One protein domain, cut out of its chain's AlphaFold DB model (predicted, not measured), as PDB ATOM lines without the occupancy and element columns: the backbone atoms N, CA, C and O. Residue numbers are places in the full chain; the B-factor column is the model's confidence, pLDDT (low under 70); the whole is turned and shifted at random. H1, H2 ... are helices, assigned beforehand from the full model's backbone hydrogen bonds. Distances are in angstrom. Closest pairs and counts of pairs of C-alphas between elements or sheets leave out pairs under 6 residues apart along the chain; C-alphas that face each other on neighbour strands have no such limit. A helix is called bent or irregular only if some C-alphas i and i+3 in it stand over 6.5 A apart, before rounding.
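This is residues 46 to 113 of the 117 residues of an uncharacterized protein of Acidobacteria bacterium (UniProt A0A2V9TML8). A short helix, H2, sits in the middle and crosses the first half of one long helix, H4, nearly at a right angle. H1 folds back on H2 as a helical hairpin, meeting it with its last part while its first residues, 46 to 54, stick out as a free arm away from H4; the short H3 packs near the other end of H2, close to the start of H4. The printed part has 68 residues with four named helices, in the order H1, H2, H3, H4, and no named strand; the class is all helix. The whole is compact, with a radius of gyration of the C-alphas of 12.6 A, and spans 34 by 27 by 19 A.

H1, residues 46 to 60, touches H2, residues 66 to 76, with residues 55 to 59 alone. The closest C-alphas are those of Leu 59 and Thr 69, 6.5 A apart. This hairpin has a shallow tilt of 23 degrees, its helices running opposite ways. H2 is the hub, touching three helices. H2 and H3, residues 81 to 87, only just touch, with 3 pairs of C-alphas within 8 A, the closest being Gly 74 and Ile 84 at 5.6 A. They run opposite ways at a steep tilt of 67 degrees, only just short of about perpendicular. H4, residues 92 to 111, touches H2 with residues 94 to 102 alone, about perpendicular at 76 degrees; their closest C-alphas, of Ala 68 and Ala 98, are 4.9 A apart. H3 and H4 are close but not clearly touching, with Ile 85 and Asn 92 the closest C-alphas at 6.5 A. H1 and H3 are apart, and H1 and H4 are only just apart, closest at 8.2 A. The packing is mostly crossed, only just: 1 of 3 touching pairs is at a shallow tilt. In H1, H2 and H3 every O i to N i+4 pair is within hydrogen-bond range; in H4, 14 of 16 are.

H1 starts at C-alpha 46, (-1.938, 98.185, -34.624), and measures 21.3 A from first to last C-alpha. H2 measures 15.4 A and begins at C-alpha 66, (12.265, 90.489, -9.572). H3 measures 10.0 A. H4, the longest, measures 29.4 A and ends at C-alpha 111, (25.174, 98.622, -28.888). H4 is neither bent nor irregular, but only just: C-alphas 93 and 96 are 6.3 A apart.

The two C-alphas farthest apart are those of Asp 46 and Lys 93, 39.2 A. The printed part has no cut, and the links H1 to H2, H2 to H3 and H3 to H4 are tight. The mean pLDDT of the printed part is 87.5; residues 108 to 113 are under 70.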
ATOM      1  N   ASP A  46      -3.201  98.838 -34.273       79.88
ATOM      2  CA  ASP A  46      -1.938  98.185 -34.624       79.88
ATOM      3  C   ASP A  46      -0.742  98.773 -33.862       79.88
ATOM      4  O   ASP A  46       0.133  98.044 -33.394       79.88
ATOM      5  N   GLN A  47      -0.715 100.094 -33.663       78.62
ATOM      6  CA  GLN A  47       0.343 100.758 -32.898       78.62
ATOM      7  C   GLN A  47       0.280 100.378 -31.415       78.62
ATOM      8  O   GLN A  47       1.321 100.163 -30.792       78.62
ATOM      9  N   SER A  48      -0.929 100.235 -30.861       81.81
ATOM     10  CA  SER A  48      -1.119  99.744 -29.491       81.81
ATOM     11  C   SER A  48      -0.613  98.307 -29.327       81.81
ATOM     12  O   SER A  48       0.042  97.986 -28.331       81.81
ATOM     13  N   LEU A  49      -0.862  97.447 -30.320       86.38
ATOM     14  CA  LEU A  49      -0.391  96.064 -30.316       86.38
ATOM     15  C   LEU A  49       1.141  95.986 -30.360       86.38
ATOM     16  O   LEU A  49       1.744  95.301 -29.532       86.38
ATOM     17  N   ILE A  50       1.770  96.743 -31.266       87.69
ATOM     18  CA  ILE A  50       3.233  96.815 -31.390       87.69
ATOM     19  C   ILE A  50       3.867  97.324 -30.090       87.69
ATOM     20  O   ILE A  50       4.886  96.791 -29.643       87.69
ATOM     21  N   ALA A  51       3.274  98.344 -29.463       85.12
ATOM     22  CA  ALA A  51       3.768  98.881 -28.200       85.12
ATOM     23  C   ALA A  51       3.758  97.817 -27.091       85.12
ATOM     24  O   ALA A  51       4.776  97.629 -26.424       85.12
ATOM     25  N   LYS A  52       2.659  97.063 -26.948       88.12
ATOM     26  CA  LYS A  52       2.560  95.971 -25.966       88.12
ATOM     27  C   LYS A  52       3.591  94.872 -26.201       88.12
ATOM     28  O   LYS A  52       4.251  94.446 -25.259       88.12
ATOM     29  N   GLU A  53       3.778  94.450 -27.451       89.44
ATOM     30  CA  GLU A  53       4.778  93.428 -27.779       89.44
ATOM     31  C   GLU A  53       6.195  93.887 -27.397       89.44
ATOM     32  O   GLU A  53       6.983  93.123 -26.831       89.44
ATOM     33  N   LYS A  54       6.511  95.166 -27.636       88.50
ATOM     34  CA  LYS A  54       7.795  95.756 -27.239       88.50
ATOM     35  C   LYS A  54       7.951  95.854 -25.726       88.50
ATOM     36  O   LYS A  54       9.039  95.582 -25.217       88.50
ATOM     37  N   GLU A  55       6.898  96.214 -24.999       90.38
ATOM     38  CA  GLU A  55       6.916  96.209 -23.532       90.38
ATOM     39  C   GLU A  55       7.206  94.809 -22.976       90.38
ATOM     40  O   GLU A  55       8.088  94.654 -22.122       90.38
ATOM     41  N   ASP A  56       6.537  93.785 -23.508       89.94
ATOM     42  CA  ASP A  56       6.730  92.390 -23.106       89.94
ATOM     43  C   ASP A  56       8.146  91.889 -23.419       89.94
ATOM     44  O   ASP A  56       8.776  91.219 -22.590       89.94
ATOM     45  N   GLU A  57       8.687  92.252 -24.586       89.69
ATOM     46  CA  GLU A  57      10.061  91.938 -24.980       89.69
ATOM     47  C   GLU A  57      11.071  92.495 -23.963       89.69
ATOM     48  O   GLU A  57      11.948  91.766 -23.486       89.69
ATOM     49  N   VAL A  58      10.913  93.765 -23.576       89.06
ATOM     50  CA  VAL A  58      11.781  94.428 -22.595       89.06
ATOM     51  C   VAL A  58      11.627  93.787 -21.214       89.06
ATOM     52  O   VAL A  58      12.631  93.505 -20.554       89.06
ATOM     53  N   LEU A  59      10.400  93.508 -20.769       90.69
ATOM     54  CA  LEU A  59      10.148  92.870 -19.474       90.69
ATOM     55  C   LEU A  59      10.760  91.465 -19.395       90.69
ATOM     56  O   LEU A  59      11.285  91.081 -18.343       90.69
ATOM     57  N   ARG A  60      10.771  90.717 -20.506       90.81
ATOM     58  CA  ARG A  60      11.361  89.373 -20.578       90.81
ATOM     59  C   ARG A  60      12.856  89.367 -20.244       90.81
ATOM     60  O   ARG A  60      13.311  88.429 -19.594       90.81
ATOM     61  N   VAL A  61      13.600  90.422 -20.591       91.06
ATOM     62  CA  VAL A  61      15.044  90.570 -20.284       91.06
ATOM     63  C   VAL A  61      15.330  90.585 -18.774       91.06
ATOM     64  O   VAL A  61      16.430  90.235 -18.327       91.06
ATOM     65  N   PHE A  62      14.344  90.990 -17.974       92.81
ATOM     66  CA  PHE A  62      14.465  91.119 -16.523       92.81
ATOM     67  C   PHE A  62      13.708  90.041 -15.755       92.81
ATOM     68  O   PHE A  62      13.663  90.133 -14.539       92.81
ATOM     69  N   ARG A  63      13.156  89.010 -16.412       90.38
ATOM     70  CA  ARG A  63      12.295  87.995 -15.772       90.38
ATOM     71  C   ARG A  63      12.889  87.382 -14.491       90.38
ATOM     72  O   ARG A  63      12.143  87.079 -13.567       90.38
ATOM     73  N   GLU A  64      14.208  87.226 -14.431       92.31
ATOM     74  CA  GLU A  64      14.932  86.669 -13.278       92.31
ATOM     75  C   GLU A  64      15.261  87.708 -12.185       92.31
ATOM     76  O   GLU A  64      15.496  87.346 -11.034       92.31
ATOM     77  N   ASP A  65      15.259  89.008 -12.504       93.50
ATOM     78  CA  ASP A  65      15.523  90.100 -11.557       93.50
ATOM     79  C   ASP A  65      14.204  90.737 -11.110       93.50
ATOM     80  O   ASP A  65      13.775  91.776 -11.613       93.50
ATOM     81  N   VAL A  66      13.578  90.104 -10.116       92.75
ATOM     82  CA  VAL A  66      12.265  90.489  -9.572       92.75
ATOM     83  C   VAL A  66      12.197  91.973  -9.193       92.75
ATOM     84  O   VAL A  66      11.177  92.628  -9.423       92.75
ATOM     85  N   ILE A  67      13.271  92.533  -8.630       93.62
ATOM     86  CA  ILE A  67      13.302  93.942  -8.220       93.62
ATOM     87  C   ILE A  67      13.344  94.846  -9.456       93.62
ATOM     88  O   ILE A  67      12.564  95.797  -9.538       93.62
ATOM     89  N   ALA A  68      14.204  94.548 -10.434       94.00
ATOM     90  CA  ALA A  68      14.257  95.310 -11.679       94.00
ATOM     91  C   ALA A  68      12.935  95.237 -12.455       94.00
ATOM     92  O   ALA A  68      12.462  96.271 -12.921       94.00
ATOM     93  N   THR A  69      12.291  94.067 -12.523       94.69
ATOM     94  CA  THR A  69      10.969  93.920 -13.149       94.69
ATOM     95  C   THR A  69       9.932  94.812 -12.479       94.69
ATOM     96  O   THR A  69       9.220  95.537 -13.168       94.69
ATOM     97  N   ARG A  70       9.866  94.823 -11.141       93.75
ATOM     98  CA  ARG A  70       8.898  95.661 -10.412       93.75
ATOM     99  C   ARG A  70       9.147  97.155 -10.613       93.75
ATOM    100  O   ARG A  70       8.184  97.911 -10.752       93.75
ATOM    101  N   VAL A  71      10.414  97.583 -10.641       94.56
ATOM    102  CA  VAL A  71      10.773  98.974 -10.966       94.56
ATOM    103  C   VAL A  71      10.338  99.312 -12.391       94.56
ATOM    104  O   VAL A  71       9.665 100.318 -12.600       94.56
ATOM    105  N   LEU A  72      10.670  98.457 -13.358       93.69
ATOM    106  CA  LEU A  72      10.379  98.674 -14.773       93.69
ATOM    107  C   LEU A  72       8.868  98.718 -15.055       93.69
ATOM    108  O   LEU A  72       8.404  99.636 -15.720       93.69
ATOM    109  N   GLN A  73       8.086  97.808 -14.468       92.75
ATOM    110  CA  GLN A  73       6.619  97.831 -14.540       92.75
ATOM    111  C   GLN A  73       6.020  99.109 -13.943       92.75
ATOM    112  O   GLN A  73       4.995  99.592 -14.409       92.75
ATOM    113  N   GLY A  74       6.622  99.654 -12.882       93.38
ATOM    114  CA  GLY A  74       6.214 100.948 -12.340       93.38
ATOM    115  C   GLY A  74       6.434 102.084 -13.340       93.38
ATOM    116  O   GLY A  74       5.543 102.902 -13.542       93.38
ATOM    117  N   LEU A  75       7.594 102.096 -14.000       93.00
ATOM    118  CA  LEU A  75       7.947 103.119 -14.986       93.00
ATOM    119  C   LEU A  75       7.076 103.063 -16.244       93.00
ATOM    120  O   LEU A  75       6.687 104.118 -16.730       93.00
ATOM    121  N   LEU A  76       6.739 101.866 -16.739       90.50
ATOM    122  CA  LEU A  76       5.857 101.696 -17.904       90.50
ATOM    123  C   LEU A  76       4.451 102.265 -17.657       90.50
ATOM    124  O   LEU A  76       3.859 102.865 -18.542       90.50
ATOM    125  N   VAL A  77       3.957 102.172 -16.421       90.94
ATOM    126  CA  VAL A  77       2.668 102.759 -16.007       90.94
ATOM    127  C   VAL A  77       2.797 104.264 -15.684       90.94
ATOM    128  O   VAL A  77       1.843 104.901 -15.249       90.94
ATOM    129  N   GLY A  78       3.981 104.861 -15.867       92.06
ATOM    130  CA  GLY A  78       4.226 106.286 -15.624       92.06
ATOM    131  C   GLY A  78       4.389 106.665 -14.149       92.06
ATOM    132  O   GLY A  78       4.310 107.844 -13.804       92.06
ATOM    133  N   MET A  79       4.624 105.694 -13.259       94.00
ATOM    134  CA  MET A  79       4.782 105.972 -11.830       94.00
ATOM    135  C   MET A  79       6.093 106.708 -11.535       94.00
ATOM    136  O   MET A  79       7.160 106.401 -12.076       94.00
ATOM    137  N   LYS A  80       6.040 107.635 -10.578       93.94
ATOM    138  CA  LYS A  80       7.235 108.306 -10.048       93.94
ATOM    139  C   LYS A  80       7.985 107.381  -9.092       93.94
ATOM    140  O   LYS A  80       7.398 106.521  -8.442       93.94
ATOM    141  N   LYS A  81       9.285 107.623  -8.899       92.38
ATOM    142  CA  LYS A  81      10.142 106.853  -7.974       92.38
ATOM    143  C   LYS A  81       9.485 106.585  -6.609       92.38
ATOM    144  O   LYS A  81       9.501 105.450  -6.141       92.38
ATOM    145  N   ASN A  82       8.930 107.614  -5.969       93.44
ATOM    146  CA  ASN A  82       8.331 107.483  -4.637       93.44
ATOM    147  C   ASN A  82       7.090 106.581  -4.656       93.44
ATOM    148  O   ASN A  82       6.897 105.788  -3.740       93.44
ATOM    149  N   GLU A  83       6.294 106.655  -5.720       93.81
ATOM    150  CA  GLU A  83       5.117 105.806  -5.912       93.81
ATOM    151  C   GLU A  83       5.526 104.356  -6.159       93.81
ATOM    152  O   GLU A  83       4.911 103.452  -5.607       93.81
ATOM    153  N   ILE A  84       6.597 104.125  -6.922       93.12
ATOM    154  CA  ILE A  84       7.157 102.787  -7.139       93.12
ATOM    155  C   ILE A  84       7.630 102.193  -5.809       93.12
ATOM    156  O   ILE A  84       7.260 101.072  -5.477       93.12
ATOM    157  N   ILE A  85       8.400 102.948  -5.024       92.81
ATOM    158  CA  ILE A  85       8.897 102.520  -3.706       92.81
ATOM    159  C   ILE A  85       7.733 102.128  -2.787       92.81
ATOM    160  O   ILE A  85       7.736 101.035  -2.224       92.81
ATOM    161  N   GLN A  86       6.714 102.987  -2.686       92.19
ATOM    162  CA  GLN A  86       5.573 102.774  -1.793       92.19
ATOM    163  C   GLN A  86       4.641 101.657  -2.277       92.19
ATOM    164  O   GLN A  86       4.312 100.757  -1.508       92.19
ATOM    165  N   LYS A  87       4.221 101.682  -3.548       91.62
ATOM    166  CA  LYS A  87       3.197 100.767  -4.082       91.62
ATOM    167  C   LYS A  87       3.745  99.395  -4.466       91.62
ATOM    168  O   LYS A  87       2.999  98.423  -4.445       91.62
ATOM    169  N   ARG A  88       5.026  99.294  -4.842       86.75
ATOM    170  CA  ARG A  88       5.660  98.019  -5.241       86.75
ATOM    171  C   ARG A  88       6.474  97.378  -4.109       86.75
ATOM    172  O   ARG A  88       7.076  96.327  -4.336       86.75
ATOM    173  N   GLY A  89       6.502  97.997  -2.923       86.56
ATOM    174  CA  GLY A  89       7.206  97.487  -1.742       86.56
ATOM    175  C   GLY A  89       8.717  97.376  -1.942       86.56
ATOM    176  O   GLY A  89       9.321  96.403  -1.502       86.56
ATOM    177  N   ILE A  90       9.317  98.327  -2.665       90.50
ATOM    178  CA  ILE A  90      10.751  98.324  -2.989       90.50
ATOM    179  C   ILE A  90      11.455  99.305  -2.062       90.50
ATOM    180  O   ILE A  90      11.043 100.457  -1.959       90.50
ATOM    181  N   SER A  91      12.556  98.897  -1.431       90.94
ATOM    182  CA  SER A  91      13.348  99.822  -0.623       90.94
ATOM    183  C   SER A  91      14.064 100.858  -1.495       90.94
ATOM    184  O   SER A  91      14.563 100.562  -2.582       90.94
ATOM    185  N   ASN A  92      14.232 102.084  -0.987       90.69
ATOM    186  CA  ASN A  92      15.038 103.108  -1.665       90.69
ATOM    187  C   ASN A  92      16.489 102.638  -1.914       90.69
ATOM    188  O   ASN A  92      17.102 103.028  -2.909       90.69
ATOM    189  N   LYS A  93      17.023 101.764  -1.044       91.62
ATOM    190  CA  LYS A  93      18.363 101.168  -1.198       91.62
ATOM    191  C   LYS A  93      18.437 100.166  -2.354       91.62
ATOM    192  O   LYS A  93      19.502 100.006  -2.936       91.62
ATOM    193  N   GLU A  94      17.323  99.528  -2.703       91.38
ATOM    194  CA  GLU A  94      17.231  98.535  -3.782       91.38
ATOM    195  C   GLU A  94      16.885  99.179  -5.128       91.38
ATOM    196  O   GLU A  94      17.343  98.721  -6.177       91.38
ATOM    197  N   TYR A  95      16.136 100.286  -5.092       93.75
ATOM    198  CA  TYR A  95      15.715 101.021  -6.281       93.75
ATOM    199  C   TYR A  95      16.904 101.485  -7.133       93.75
ATOM    200  O   TYR A  95      16.926 101.263  -8.342       93.75
ATOM    201  N   GLN A  96      17.911 102.122  -6.523       94.50
ATOM    202  CA  GLN A  96      19.044 102.680  -7.274       94.50
ATOM    203  C   GLN A  96      19.896 101.595  -7.964       94.50
ATOM    204  O   GLN A  96      20.159 101.726  -9.165       94.50
ATOM    205  N   PRO A  97      20.290 100.498  -7.283       95.31
ATOM    206  CA  PRO A  97      20.940  99.364  -7.937       95.31
ATOM    207  C   PRO A  97      20.103  98.745  -9.059       95.31
ATOM    208  O   PRO A  97      20.645  98.475 -10.131       95.31
ATOM    209  N   ALA A  98      18.796  98.552  -8.847       94.25
ATOM    210  CA  ALA A  98      17.905  98.006  -9.869       94.25
ATOM    211  C   ALA A  98      17.857  98.909 -11.110       94.25
ATOM    212  O   ALA A  98      18.047  98.438 -12.230       94.25
ATOM    213  N   MET A  99      17.734 100.224 -10.915       94.06
ATOM    214  CA  MET A  99      17.740 101.199 -12.005       94.06
ATOM    215  C   MET A  99      19.060 101.196 -12.787       94.06
ATOM    216  O   MET A  99      19.061 101.314 -14.014       94.06
ATOM    217  N   LYS A 100      20.196 101.021 -12.093       94.06
ATOM    218  CA  LYS A 100      21.507 100.867 -12.738       94.06
ATOM    219  C   LYS A 100      21.540  99.615 -13.615       94.06
ATOM    220  O   LYS A 100      21.948  99.711 -14.767       94.06
ATOM    221  N   ARG A 101      21.077  98.464 -13.113       93.06
ATOM    222  CA  ARG A 101      21.022  97.213 -13.893       93.06
ATOM    223  C   ARG A 101      20.117  97.332 -15.117       93.06
ATOM    224  O   ARG A 101      20.525  96.907 -16.195       93.06
ATOM    225  N   ILE A 102      18.953  97.973 -14.972       92.62
ATOM    226  CA  ILE A 102      18.036  98.260 -16.086       92.62
ATOM    227  C   ILE A 102      18.750  99.066 -17.169       92.62
ATOM    228  O   ILE A 102      18.809  98.637 -18.320       92.62
ATOM    229  N   ARG A 103      19.361 100.199 -16.796       91.06
ATOM    230  CA  ARG A 103      20.105 101.042 -17.743       91.06
ATOM    231  C   ARG A 103      21.218 100.267 -18.433       91.06
ATOM    232  O   ARG A 103      21.318 100.337 -19.650       91.06
ATOM    233  N   MET A 104      22.021  99.509 -17.686       90.31
ATOM    234  CA  MET A 104      23.125  98.744 -18.269       90.31
ATOM    235  C   MET A 104      22.625  97.705 -19.274       90.31
ATOM    236  O   MET A 104      23.115  97.686 -20.396       90.31
ATOM    237  N   LYS A 105      21.627  96.882 -18.925       87.44
ATOM    238  CA  LYS A 105      21.117  95.851 -19.844       87.44
ATOM    239  C   LYS A 105      20.472  96.450 -21.099       87.44
ATOM    240  O   LYS A 105      20.711  95.946 -22.192       87.44
ATOM    241  N   LEU A 106      19.718  97.544 -20.964       85.44
ATOM    242  CA  LEU A 106      19.069  98.196 -22.109       85.44
ATOM    243  C   LEU A 106      20.050  98.967 -23.003       85.44
ATOM    244  O   LEU A 106      19.885  98.973 -24.220       85.44
ATOM    245  N   LEU A 107      21.083  99.590 -22.430       77.69
ATOM    246  CA  LEU A 107      22.118 100.291 -23.200       77.69
ATOM    247  C   LEU A 107      23.069  99.314 -23.903       77.69
ATOM    248  O   LEU A 107      23.393  99.512 -25.071       77.69
ATOM    249  N   ILE A 108      23.486  98.240 -23.224       65.81
ATOM    250  CA  ILE A 108      24.385  97.231 -23.800       65.81
ATOM    251  C   ILE A 108      23.687  96.473 -24.939       65.81
ATOM    252  O   ILE A 108      24.290  96.282 -25.994       65.81
ATOM    253  N   GLY A 109      22.402  96.123 -24.783       59.25
ATOM    254  CA  GLY A 109      21.624  95.472 -25.845       59.25
ATOM    255  C   GLY A 109      21.495  96.319 -27.118       59.25
ATOM    256  O   GLY A 109      21.457  95.777 -28.219       59.25
ATOM    257  N   LYS A 110      21.511  97.651 -26.992       56.09
ATOM    258  CA  LYS A 110      21.396  98.583 -28.124       56.09
ATOM    259  C   LYS A 110      22.707  98.745 -28.907       56.09
ATOM    260  O   LYS A 110      22.671  99.003 -30.108       56.09
ATOM    261  N   ASN A 111      23.853  98.526 -28.259       50.16
ATOM    262  CA  ASN A 111      25.174  98.622 -28.888       50.16
ATOM    263  C   ASN A 111      25.623  97.320 -29.580       50.16
ATOM    264  O   ASN A 111      26.464  97.377 -30.473       50.16
ATOM    265  N   GLY A 112      25.053  96.164 -29.221       47.69
ATOM    266  CA  GLY A 112      25.366  94.870 -29.849       47.69
ATOM    267  C   GLY A 112      24.714  94.632 -31.217       47.69
ATOM    268  O   GLY A 112      25.102  93.703 -31.914       47.69
ATOM    269  N   SER A 113      23.752  95.467 -31.631       47.47
ATOM    270  CA  SER A 113      23.017  95.304 -32.899       47.47
ATOM    271  C   SER A 113      23.536  96.189 -34.046       47.47
ATOM    272  O   SER A 113      22.916  96.241 -35.108       47.47
TER     273      SER A 113